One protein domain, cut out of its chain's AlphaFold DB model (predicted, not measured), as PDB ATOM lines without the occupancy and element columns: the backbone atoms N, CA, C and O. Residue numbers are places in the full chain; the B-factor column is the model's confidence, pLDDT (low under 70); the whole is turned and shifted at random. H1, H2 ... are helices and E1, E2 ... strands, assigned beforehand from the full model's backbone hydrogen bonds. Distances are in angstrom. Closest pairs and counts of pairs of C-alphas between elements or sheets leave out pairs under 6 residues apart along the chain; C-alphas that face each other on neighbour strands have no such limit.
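Overview. This is residues 22 to 103 of the 449 residues of the protein "GIY-YIG domain-containing protein" of Roseburia sp. OM02-15 (UniProt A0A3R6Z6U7). A small body is built on a sheet of three short strands, with one longer helix, H3, standing up from one face with its last residues, 83 to 88, nearest the sheet, and two short helices, H1 and H2, packed by the first end of the sheet's inner strand E1. A long tail, residues 22 to 43, with no named element, runs away from this body, folds back at its far end and makes the longest axis. The printed part has 82 residues, with three named helices and three named strands in the order H1, E1, E2, H2, H3, E3; the sheet's order is E2, E1, E3, antiparallel throughout. The class is mixed, helices and strands, though under half of the residues are in named elements. The whole is loose, with a radius of gyration of the C-alphas of 15.1 A and spans of 49 by 24 by 21 A.

Along the chain. After the tail, H1 takes residues 44 to 47, beginning with C-alpha 44 at (145.470, 104.569, 122.955). E1, residues 50 to 53, is 10.0 A long, and E2, residues 59 to 63, 11.3 A. H2 takes residues 66 to 69. H3, residues 75 to 88, measures 20.7 A and begins with C-alpha 75 at (134.979, 116.814, 134.572). E3, residues 99 to 102, is 10.5 A long and ends with C-alpha 102 at (144.028, 95.672, 130.837).

Arrangement. E1 and E2 form a hairpin, antiparallel at 162 degrees, with N 52 and O 61 2.8 A apart, within hydrogen-bond range. E1 and E3 are antiparallel at 153 degrees, with N 51 and O 101 at 2.8 A, also within range. H3 is on one face of the sheet, giving two layers, helix over sheet. It lies over E1 and E3 at a height over the sheet of 12.1 A and stands up from it at 60 degrees; the C-alphas of Cys 88 and Arg 101, the closest of H3 and E3, are 4.3 A apart. E2, H2, H3 and E3 make a split strand-helix-strand unit, two strands running the same way with E1 between them, its crossover right-handed. H2 only grazes the sheet with residues 66 to 69. H2 touches H3, which touches it with residues 81 to 85 alone; their closest C-alphas, those of Val 66 and Arg 81, are 5.5 A apart. H1 only just touches H2, with 3 pairs of C-alphas within 8 A, the closest being Phe 46 and Val 66 at 6.0 A. H1 is not on the sheet. In H3 every O i to N i+4 pair is within hydrogen-bond range; H1 and H2 are too short for such a pair, and the one O i to N i+3 pair in each is within range.

Size, cuts and confidence. The two C-alphas farthest apart, those of Lys 27 and His 56, are 49.4 A apart. The printed part has no cut, and no link between named elements is long. The mean pLDDT of the printed part is 73.2, and 28 residues are under 70, namely 22 to 26, 29 to 44, 55 to 57 and 72 to 75.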
ATOM      1  N   VAL A  22     123.424 117.264 111.796       51.25
ATOM      2  CA  VAL A  22     123.048 118.678 111.887       51.25
ATOM      3  C   VAL A  22     122.807 118.954 113.371       51.25
ATOM      4  O   VAL A  22     122.136 118.160 114.023       51.25
ATOM      5  N   ASP A  23     123.443 119.985 113.926       53.62
ATOM      6  CA  ASP A  23     123.290 120.403 115.332       53.62
ATOM      7  C   ASP A  23     123.420 119.271 116.373       53.62
ATOM      8  O   ASP A  23     122.649 119.160 117.321       53.62
ATOM      9  N   ASN A  24     124.428 118.407 116.198       59.69
ATOM     10  CA  ASN A  24     124.694 117.226 117.037       59.69
ATOM     11  C   ASN A  24     123.562 116.186 117.082       59.69
ATOM     12  O   ASN A  24     123.561 115.332 117.965       59.69
ATOM     13  N   GLN A  25     122.642 116.188 116.118       62.88
ATOM     14  CA  GLN A  25     121.596 115.177 115.986       62.88
ATOM     15  C   GLN A  25     121.694 114.436 114.650       62.88
ATOM     16  O   GLN A  25     122.204 114.949 113.647       62.88
ATOM     17  N   CYS A  26     121.214 113.192 114.619       61.16
ATOM     18  CA  CYS A  26     121.005 112.496 113.354       61.16
ATOM     19  C   CYS A  26     119.891 113.192 112.569       61.16
ATOM     20  O   CYS A  26     118.754 113.197 113.027       61.16
ATOM     21  N   LYS A  27     120.175 113.662 111.349       70.62
ATOM     22  CA  LYS A  27     119.174 114.324 110.493       70.62
ATOM     23  C   LYS A  27     117.919 113.470 110.218       70.62
ATOM     24  O   LYS A  27     116.876 114.010 109.879       70.62
ATOM     25  N   PHE A  28     118.025 112.143 110.323       71.00
ATOM     26  CA  PHE A  28     116.951 111.211 109.961       71.00
ATOM     27  C   PHE A  28     116.102 110.732 111.141       71.00
ATOM     28  O   PHE A  28     114.965 110.328 110.930       71.00
ATOM     29  N   CYS A  29     116.635 110.724 112.365       69.94
ATOM     30  CA  CYS A  29     115.896 110.237 113.539       69.94
ATOM     31  C   CYS A  29     115.987 111.153 114.767       69.94
ATOM     32  O   CYS A  29     115.520 110.767 115.833       69.94
ATOM     33  N   ASN A  30     116.598 112.336 114.636       63.00
ATOM     34  CA  ASN A  30     116.774 113.367 115.669       63.00
ATOM     35  C   ASN A  30     117.379 112.889 117.002       63.00
ATOM     36  O   ASN A  30     117.307 113.579 118.014       63.00
ATOM     37  N   VAL A  31     118.026 111.722 117.017       61.34
ATOM     38  CA  VAL A  31     118.776 111.246 118.184       61.34
ATOM     39  C   VAL A  31     120.030 112.101 118.356       61.34
ATOM     40  O   VAL A  31     120.779 112.288 117.392       61.34
ATOM     41  N   GLU A  32     120.268 112.592 119.576       58.19
ATOM     42  CA  GLU A  32     121.482 113.329 119.947       58.19
ATOM     43  C   GLU A  32     122.711 112.408 119.863       58.19
ATOM     44  O   GLU A  32     122.796 111.370 120.523       58.19
ATOM     45  N   ILE A  33     123.679 112.779 119.025       57.50
ATOM     46  CA  ILE A  33     124.922 112.046 118.782       57.50
ATOM     47  C   ILE A  33     126.083 112.865 119.345       57.50
ATOM     48  O   ILE A  33     126.564 113.820 118.731       57.50
ATOM     49  N   ARG A  34     126.610 112.439 120.496       54.84
ATOM     50  CA  ARG A  34     127.836 113.013 121.064       54.84
ATOM     51  C   ARG A  34     129.065 112.351 120.446       54.84
ATOM     52  O   ARG A  34     129.493 111.281 120.870       54.84
ATOM     53  N   LYS A  35     129.662 113.002 119.442       49.88
ATOM     54  CA  LYS A  35     130.941 112.574 118.850       49.88
ATOM     55  C   LYS A  35     132.080 112.711 119.868       49.88
ATOM     56  O   LYS A  35     132.518 113.818 120.174       49.88
ATOM     57  N   ILE A  36     132.629 111.589 120.335       49.44
ATOM     58  CA  ILE A  36     133.962 111.579 120.950       49.44
ATOM     59  C   ILE A  36     134.971 111.672 119.803       49.44
ATOM     60  O   ILE A  36     135.077 110.763 118.986       49.44
ATOM     61  N   ASN A  37     135.690 112.790 119.702       49.34
ATOM     62  CA  ASN A  37     136.736 112.945 118.692       49.34
ATOM     63  C   ASN A  37     137.960 112.097 119.082       49.34
ATOM     64  O   ASN A  37     138.803 112.530 119.869       49.34
ATOM     65  N   ILE A  38     138.022 110.888 118.528       46.94
ATOM     66  CA  ILE A  38     139.069 109.879 118.749       46.94
ATOM     67  C   ILE A  38     140.468 110.424 118.422       46.94
ATOM     68  O   ILE A  38     141.417 110.138 119.143       46.94
ATOM     69  N   ASN A  39     140.585 111.333 117.444       43.00
ATOM     70  CA  ASN A  39     141.855 111.970 117.061       43.00
ATOM     71  C   ASN A  39     142.421 112.915 118.141       43.00
ATOM     72  O   ASN A  39     143.569 113.342 118.053       43.00
ATOM     73  N   ARG A  40     141.634 113.275 119.168       47.22
ATOM     74  CA  ARG A  40     142.112 114.035 120.340       47.22
ATOM     75  C   ARG A  40     142.532 113.137 121.508       47.22
ATOM     76  O   ARG A  40     143.051 113.650 122.503       47.22
ATOM     77  N   ILE A  41     142.314 111.825 121.416       52.59
ATOM     78  CA  ILE A  41     142.768 110.858 122.414       52.59
ATOM     79  C   ILE A  41     144.249 110.591 122.140       52.59
ATOM     80  O   ILE A  41     144.612 109.771 121.311       52.59
ATOM     81  N   ARG A  42     145.123 111.327 122.833       51.91
ATOM     82  CA  ARG A  42     146.582 111.195 122.676       51.91
ATOM     83  C   ARG A  42     147.142 109.859 123.185       51.91
ATOM     84  O   ARG A  42     148.297 109.569 122.914       51.91
ATOM     85  N   ASN A  43     146.365 109.092 123.954       62.44
ATOM     86  CA  ASN A  43     146.794 107.827 124.549       62.44
ATOM     87  C   ASN A  43     145.796 106.706 124.207       62.44
ATOM     88  O   ASN A  43     144.662 106.722 124.694       62.44
ATOM     89  N   SER A  44     146.238 105.740 123.398       68.31
ATOM     90  CA  SER A  44     145.470 104.569 122.955       68.31
ATOM     91  C   SER A  44     145.004 103.663 124.098       68.31
ATOM     92  O   SER A  44     144.005 102.965 123.936       68.31
ATOM     93  N   ASP A  45     145.630 103.731 125.278       71.75
ATOM     94  CA  ASP A  45     145.227 102.958 126.460       71.75
ATOM     95  C   ASP A  45     143.791 103.247 126.910       71.75
ATOM     96  O   ASP A  45     143.129 102.389 127.483       71.75
ATOM     97  N   PHE A  46     143.267 104.443 126.620       73.75
ATOM     98  CA  PHE A  46     141.880 104.801 126.941       73.75
ATOM     99  C   PHE A  46     140.841 104.012 126.130       73.75
ATOM    100  O   PHE A  46     139.656 104.060 126.461       73.75
ATOM    101  N   LEU A  47     141.264 103.321 125.071       76.50
ATOM    102  CA  LEU A  47     140.409 102.502 124.214       76.50
ATOM    103  C   LEU A  47     140.567 101.000 124.483       76.50
ATOM    104  O   LEU A  47     139.765 100.222 123.974       76.50
ATOM    105  N   ARG A  48     141.561 100.597 125.284       80.75
ATOM    106  CA  ARG A  48     141.778  99.196 125.663       80.75
ATOM    107  C   ARG A  48     140.713  98.736 126.657       80.75
ATOM    108  O   ARG A  48     140.271  99.512 127.508       80.75
ATOM    109  N   GLY A  49     140.343  97.458 126.566       81.56
ATOM    110  CA  GLY A  49     139.482  96.800 127.547       81.56
ATOM    111  C   GLY A  49     140.134  96.763 128.923       81.56
ATOM    112  O   GLY A  49     141.354  96.634 129.027       81.56
ATOM    113  N   VAL A  50     139.332  96.887 129.979       86.75
ATOM    114  CA  VAL A  50     139.822  96.878 131.363       86.75
ATOM    115  C   VAL A  50     139.017  95.921 132.229       86.75
ATOM    116  O   VAL A  50     137.790  95.898 132.186       86.75
ATOM    117  N   CYS A  51     139.713  95.154 133.056       84.44
ATOM    118  CA  CYS A  51     139.140  94.244 134.034       84.44
ATOM    119  C   CYS A  51     139.228  94.861 135.432       84.44
ATOM    120  O   CYS A  51     140.261  95.419 135.811       84.44
ATOM    121  N   LYS A  52     138.144  94.735 136.196       86.69
ATOM    122  CA  LYS A  52     138.018  95.159 137.590       86.69
ATOM    123  C   LYS A  52     138.018  93.923 138.479       86.69
ATOM    124  O   LYS A  52     137.176  93.049 138.285       86.69
ATOM    125  N   TYR A  53     138.902  93.887 139.468       77.81
ATOM    126  CA  TYR A  53     139.007  92.791 140.432       77.81
ATOM    127  C   TYR A  53     138.782  93.287 141.857       77.81
ATOM    128  O   TYR A  53     139.097  94.439 142.183       77.81
ATOM    129  N   ASP A  54     138.232  92.416 142.696       73.88
ATOM    130  CA  ASP A  54     138.025  92.677 144.115       73.88
ATOM    131  C   ASP A  54     139.334  92.568 144.919       73.88
ATOM    132  O   ASP A  54     140.444  92.484 144.377       73.88
ATOM    133  N   VAL A  55     139.204  92.612 146.247       68.62
ATOM    134  CA  VAL A  55     140.354  92.566 147.150       68.62
ATOM    135  C   VAL A  55     141.022  91.194 147.251       68.62
ATOM    136  O   VAL A  55     142.187  91.116 147.633       68.62
ATOM    137  N   HIS A  56     140.311  90.135 146.883       61.94
ATOM    138  CA  HIS A  56     140.796  88.759 146.881       61.94
ATOM    139  C   HIS A  56     141.360  88.358 145.510       61.94
ATOM    140  O   HIS A  56     141.934  87.287 145.373       61.94
ATOM    141  N   GLY A  57     141.250  89.240 144.511       69.19
ATOM    142  CA  GLY A  57     141.691  88.974 143.146       69.19
ATOM    143  C   GLY A  57     140.615  88.334 142.273       69.19
ATOM    144  O   GLY A  57     140.898  87.987 141.128       69.19
ATOM    145  N   ASN A  58     139.371  88.230 142.752       71.88
ATOM    146  CA  ASN A  58     138.272  87.724 141.938       71.88
ATOM    147  C   ASN A  58     137.865  88.769 140.903       71.88
ATOM    148  O   ASN A  58     137.771  89.966 141.198       71.88
ATOM    149  N   LEU A  59     137.587  88.315 139.683       77.19
ATOM    150  CA  LEU A  59     137.094  89.175 138.617       77.19
ATOM    151  C   LEU A  59     135.670  89.646 138.940       77.19
ATOM    152  O   LEU A  59     134.749  88.843 139.051       77.19
ATOM    153  N   VAL A  60     135.492  90.961 139.050       82.06
ATOM    154  CA  VAL A  60     134.197  91.603 139.317       82.06
ATOM    155  C   VAL A  60     133.501  91.977 138.015       82.06
ATOM    156  O   VAL A  60     132.298  91.779 137.879       82.06
ATOM    157  N   HIS A  61     134.234  92.573 137.068       79.56
ATOM    158  CA  HIS A  61     133.655  93.040 135.806       79.56
ATOM    159  C   HIS A  61     134.723  93.230 134.721       79.56
ATOM    160  O   HIS A  61     135.832  93.679 135.011       79.56
ATOM    161  N   ILE A  62     134.364  92.972 133.460       80.44
ATOM    162  CA  ILE A  62     135.160  93.322 132.275       80.44
ATOM    163  C   ILE A  62     134.464  94.456 131.527       80.44
ATOM    164  O   ILE A  62     133.292  94.337 131.184       80.44
ATOM    165  N   TYR A  63     135.170  95.550 131.283       81.69
ATOM    166  CA  TYR A  63     134.689  96.684 130.506       81.69
ATOM    167  C   TYR A  63     135.404  96.732 129.158       81.69
ATOM    168  O   TYR A  63     136.609  96.493 129.066       81.69
ATOM    169  N   LYS A  64     134.678  97.121 128.113       75.75
ATOM    170  CA  LYS A  64     135.192  97.374 126.764       75.75
ATOM    171  C   LYS A  64     136.274  98.443 126.758       75.75
ATOM    172  O   LYS A  64     137.185  98.353 125.948       75.75
ATOM    173  N   ASN A  65     136.148  99.456 127.619       81.75
ATOM    174  CA  ASN A  65     137.160 100.475 127.899       81.75
ATOM    175  C   ASN A  65     136.734 101.377 129.071       81.75
ATOM    176  O   ASN A  65     135.632 101.272 129.608       81.75
ATOM    177  N   VAL A  66     137.591 102.331 129.440       82.81
ATOM    178  CA  VAL A  66     137.349 103.242 130.569       82.81
ATOM    179  C   VAL A  66     136.160 104.198 130.388       82.81
ATOM    180  O   VAL A  66     135.680 104.749 131.379       82.81
ATOM    181  N   TYR A  67     135.663 104.416 129.166       81.69
ATOM    182  CA  TYR A  67     134.464 105.233 128.934       81.69
ATOM    183  C   TYR A  67     133.174 104.492 129.282       81.69
ATOM    184  O   TYR A  67     132.189 105.144 129.619       81.69
ATOM    185  N   GLU A  68     133.195 103.159 129.247       80.19
ATOM    186  CA  GLU A  68     132.103 102.332 129.758       80.19
ATOM    187  C   GLU A  68     132.079 102.342 131.292       80.19
ATOM    188  O   GLU A  68     131.007 102.420 131.884       80.19
ATOM    189  N   CYS A  69     133.251 102.366 131.943       81.12
ATOM    190  CA  CYS A  69     133.342 102.515 133.402       81.12
ATOM    191  C   CYS A  69     132.820 103.879 133.878       81.12
ATOM    192  O   CYS A  69     132.134 103.975 134.892       81.12
ATOM    193  N   TYR A  70     133.204 104.946 133.171       82.81
ATOM    194  CA  TYR A  70     132.894 106.327 133.532       82.81
ATOM    195  C   TYR A  70     132.491 107.118 132.280       82.81
ATOM    196  O   TYR A  70     133.385 107.557 131.538       82.81
ATOM    197  N   PRO A  71     131.184 107.359 132.061       71.38
ATOM    198  CA  PRO A  71     130.667 108.081 130.899       71.38
ATOM    199  C   PRO A  71     131.213 109.509 130.728       71.38
ATOM    200  O   PRO A  71     131.856 110.104 131.601       71.38
ATOM    201  N   VAL A  72     131.004 110.090 129.544       67.69
ATOM    202  CA  VAL A  72     131.450 111.456 129.207       67.69
ATOM    203  C   VAL A  72     130.371 112.467 129.594       67.69
ATOM    204  O   VAL A  72     129.749 113.098 128.747       67.69
ATOM    205  N   ASP A  73     130.134 112.600 130.890       66.81
ATOM    206  CA  ASP A  73     129.086 113.450 131.463       66.81
ATOM    207  C   ASP A  73     129.639 114.549 132.390       66.81
ATOM    208  O   ASP A  73     128.980 115.564 132.602       66.81
ATOM    209  N   SER A  74     130.875 114.417 132.900       65.88
ATOM    210  CA  SER A  74     131.460 115.413 133.808       65.88
ATOM    211  C   SER A  74     132.998 115.506 133.795       65.88
ATOM    212  O   SER A  74     133.724 114.578 133.414       65.88
ATOM    213  N   LYS A  75     133.533 116.637 134.295       66.31
ATOM    214  CA  LYS A  75     134.979 116.814 134.572       66.31
ATOM    215  C   LYS A  75     135.502 115.776 135.578       66.31
ATOM    216  O   LYS A  75     136.657 115.363 135.473       66.31
ATOM    217  N   LYS A  76     134.656 115.330 136.517       73.00
ATOM    218  CA  LYS A  76     134.972 114.283 137.501       73.00
ATOM    219  C   LYS A  76     135.232 112.951 136.792       73.00
ATOM    220  O   LYS A  76     136.282 112.351 137.015       73.00
ATOM    221  N   SER A  77     134.375 112.575 135.844       77.12
ATOM    222  CA  SER A  77     134.496 111.342 135.053       77.12
ATOM    223  C   SER A  77     135.797 111.300 134.238       77.12
ATOM    224  O   SER A  77     136.461 110.268 134.176       77.12
ATOM    225  N   LYS A  78     136.257 112.440 133.695       78.75
ATOM    226  CA  LYS A  78     137.563 112.528 133.005       78.75
ATOM    227  C   LYS A  78     138.739 112.159 133.916       78.75
ATOM    228  O   LYS A  78     139.629 111.427 133.489       78.75
ATOM    229  N   LYS A  79     138.746 112.665 135.153       84.06
ATOM    230  CA  LYS A  79     139.804 112.380 136.132       84.06
ATOM    231  C   LYS A  79     139.772 110.917 136.579       84.06
ATOM    232  O   LYS A  79     140.832 110.315 136.715       84.06
ATOM    233  N   MET A  80     138.579 110.344 136.743       87.38
ATOM    234  CA  MET A  80     138.432 108.940 137.140       87.38
ATOM    235  C   MET A  80     138.938 107.978 136.065       87.38
ATOM    236  O   MET A  80     139.695 107.069 136.385       87.38
ATOM    237  N   ARG A  81     138.651 108.230 134.779       88.06
ATOM    238  CA  ARG A  81     139.215 107.420 133.681       88.06
ATOM    239  C   ARG A  81     140.742 107.410 133.688       88.06
ATOM    240  O   ARG A  81     141.343 106.350 133.581       88.06
ATOM    241  N   ALA A  82     141.367 108.575 133.876       87.44
ATOM    242  CA  ALA A  82     142.823 108.660 133.975       87.44
ATOM    243  C   ALA A  82     143.369 107.847 135.160       87.44
ATOM    244  O   ALA A  82     144.388 107.181 135.022       87.44
ATOM    245  N   LYS A  83     142.662 107.842 136.297       90.94
ATOM    246  CA  LYS A  83     143.036 107.047 137.473       90.94
ATOM    247  C   LYS A  83     142.912 105.541 137.249       90.94
ATOM    248  O   LYS A  83     143.774 104.809 137.722       90.94
ATOM    249  N   VAL A  84     141.910 105.087 136.493       89.81
ATOM    250  CA  VAL A  84     141.815 103.678 136.073       89.81
ATOM    251  C   VAL A  84     143.013 103.298 135.202       89.81
ATOM    252  O   VAL A  84     143.654 102.291 135.467       89.81
ATOM    253  N   ILE A  85     143.386 104.133 134.226       89.75
ATOM    254  CA  ILE A  85     144.561 103.880 133.376       89.75
ATOM    255  C   ILE A  85     145.870 103.896 134.179       89.75
ATOM    256  O   ILE A  85     146.744 103.066 133.946       89.75
ATOM    257  N   GLU A  86     146.025 104.803 135.147       88.19
ATOM    258  CA  GLU A  86     147.166 104.785 136.075       88.19
ATOM    259  C   GLU A  86     147.220 103.486 136.893       88.19
ATOM    260  O   GLU A  86     148.312 102.974 137.142       88.19
ATOM    261  N   ALA A  87     146.062 102.947 137.287       87.12
ATOM    262  CA  ALA A  87     145.961 101.688 138.018       87.12
ATOM    263  C   ALA A  87     146.289 100.468 137.139       87.12
ATOM    264  O   ALA A  87     147.044  99.600 137.578       87.12
ATOM    265  N   CYS A  88     145.800 100.428 135.893       84.38
ATOM    266  CA  CYS A  88     146.149  99.378 134.929       84.38
ATOM    267  C   CYS A  88     147.650  99.365 134.623       84.38
ATOM    268  O   CYS A  88     148.258  98.303 134.606       84.38
ATOM    269  N   ASN A  89     148.265 100.544 134.496       81.75
ATOM    270  CA  ASN A  89     149.708 100.696 134.292       81.75
ATOM    271  C   ASN A  89     150.554 100.447 135.559       81.75
ATOM    272  O   ASN A  89     151.757 100.702 135.555       81.75
ATOM    273  N   GLY A  90     149.941 100.045 136.677       75.31
ATOM    274  CA  GLY A  90     150.646  99.737 137.923       75.31
ATOM    275  C   GLY A  90     151.211 100.947 138.678       75.31
ATOM    276  O   GLY A  90     151.894 100.768 139.682       75.31
ATOM    277  N   LYS A  91     150.913 102.187 138.257       80.44
ATOM    278  CA  LYS A  91     151.362 103.410 138.959       80.44
ATOM    279  C   LYS A  91     150.675 103.589 140.308       80.44
ATOM    280  O   LYS A  91     151.230 104.193 141.222       80.44
ATOM    281  N   VAL A  92     149.452 103.083 140.419       77.19
ATOM    282  CA  VAL A  92     148.738 102.932 141.685       77.19
ATOM    283  C   VAL A  92     148.261 101.493 141.798       77.19
ATOM    284  O   VAL A  92     147.786 100.904 140.834       77.19
ATOM    285  N   THR A  93     148.374 100.916 142.987       71.38
ATOM    286  CA  THR A  93     147.961  99.525 143.221       71.38
ATOM    287  C   THR A  93     146.445  99.364 143.279       71.38
ATOM    288  O   THR A  93     145.932  98.276 143.029       71.38
ATOM    289  N   ARG A  94     145.721 100.440 143.626       75.38
ATOM    290  CA  ARG A  94     144.264 100.459 143.781       75.38
ATOM    291  C   ARG A  94     143.671 101.772 143.300       75.38
ATOM    292  O   ARG A  94     144.259 102.838 143.485       75.38
ATOM    293  N   PHE A  95     142.447 101.688 142.801       84.31
ATOM    294  CA  PHE A  95     141.577 102.838 142.598       84.31
ATOM    295  C   PHE A  95     140.156 102.461 143.028       84.31
ATOM    296  O   PHE A  95     139.635 101.426 142.619       84.31
ATOM    297  N   GLU A  96     139.581 103.270 143.925       82.12
ATOM    298  CA  GLU A  96     138.289 103.011 144.586       82.12
ATOM    299  C   GLU A  96     138.191 101.643 145.289       82.12
ATOM    300  O   GLU A  96     137.127 101.047 145.369       82.12
ATOM    301  N   GLY A  97     139.312 101.132 145.808       76.75
ATOM    302  CA  GLY A  97     139.358  99.847 146.520       76.75
ATOM    303  C   GLY A  97     139.496  98.613 145.623       76.75
ATOM    304  O   GLY A  97     139.688  97.522 146.145       76.75
ATOM    305  N   PHE A  98     139.492  98.784 144.299       83.25
ATOM    306  CA  PHE A  98     139.600  97.696 143.326       83.25
ATOM    307  C   PHE A  98     140.961  97.676 142.632       83.25
ATOM    308  O   PHE A  98     141.628  98.714 142.504       83.25
ATOM    309  N   GLN A  99     141.351  96.496 142.151       83.94
ATOM    310  CA  GLN A  99     142.451  96.359 141.201       83.94
ATOM    311  C   GLN A  99     141.927  96.497 139.777       83.94
ATOM    312  O   GLN A  99     140.841  96.017 139.453       83.94
ATOM    313  N   TRP A 100     142.727  97.130 138.925       87.88
ATOM    314  CA  TRP A 100     142.400  97.345 137.522       87.88
ATOM    315  C   TRP A 100     143.550  96.840 136.657       87.88
ATOM    316  O   TRP A 100     144.710  97.124 136.959       87.88
ATOM    317  N   ARG A 101     143.239  96.073 135.611       85.12
ATOM    318  CA  ARG A 101     144.210  95.575 134.619       85.12
ATOM    319  C   ARG A 101     143.643  95.722 133.220       85.12
ATOM    320  O   ARG A 101     142.424  95.791 133.066       85.12
ATOM    321  N   PHE A 102     144.503  95.759 132.210       85.06
ATOM    322  CA  PHE A 102     144.028  95.672 130.837       85.06
ATOM    323  C   PHE A 102     143.575  94.244 130.517       85.06
ATOM    324  O   PHE A 102     144.138  93.274 131.019       85.06
ATOM    325  N   ALA A 103     142.508  94.118 129.730       78.75
ATOM    326  CA  ALA A 103     141.864  92.836 129.438       78.75
ATOM    327  C   ALA A 103     142.672  91.948 128.474       78.75
ATOM    328  O   ALA A 103     142.449  90.744 128.407       78.75
TER     329      ALA A 103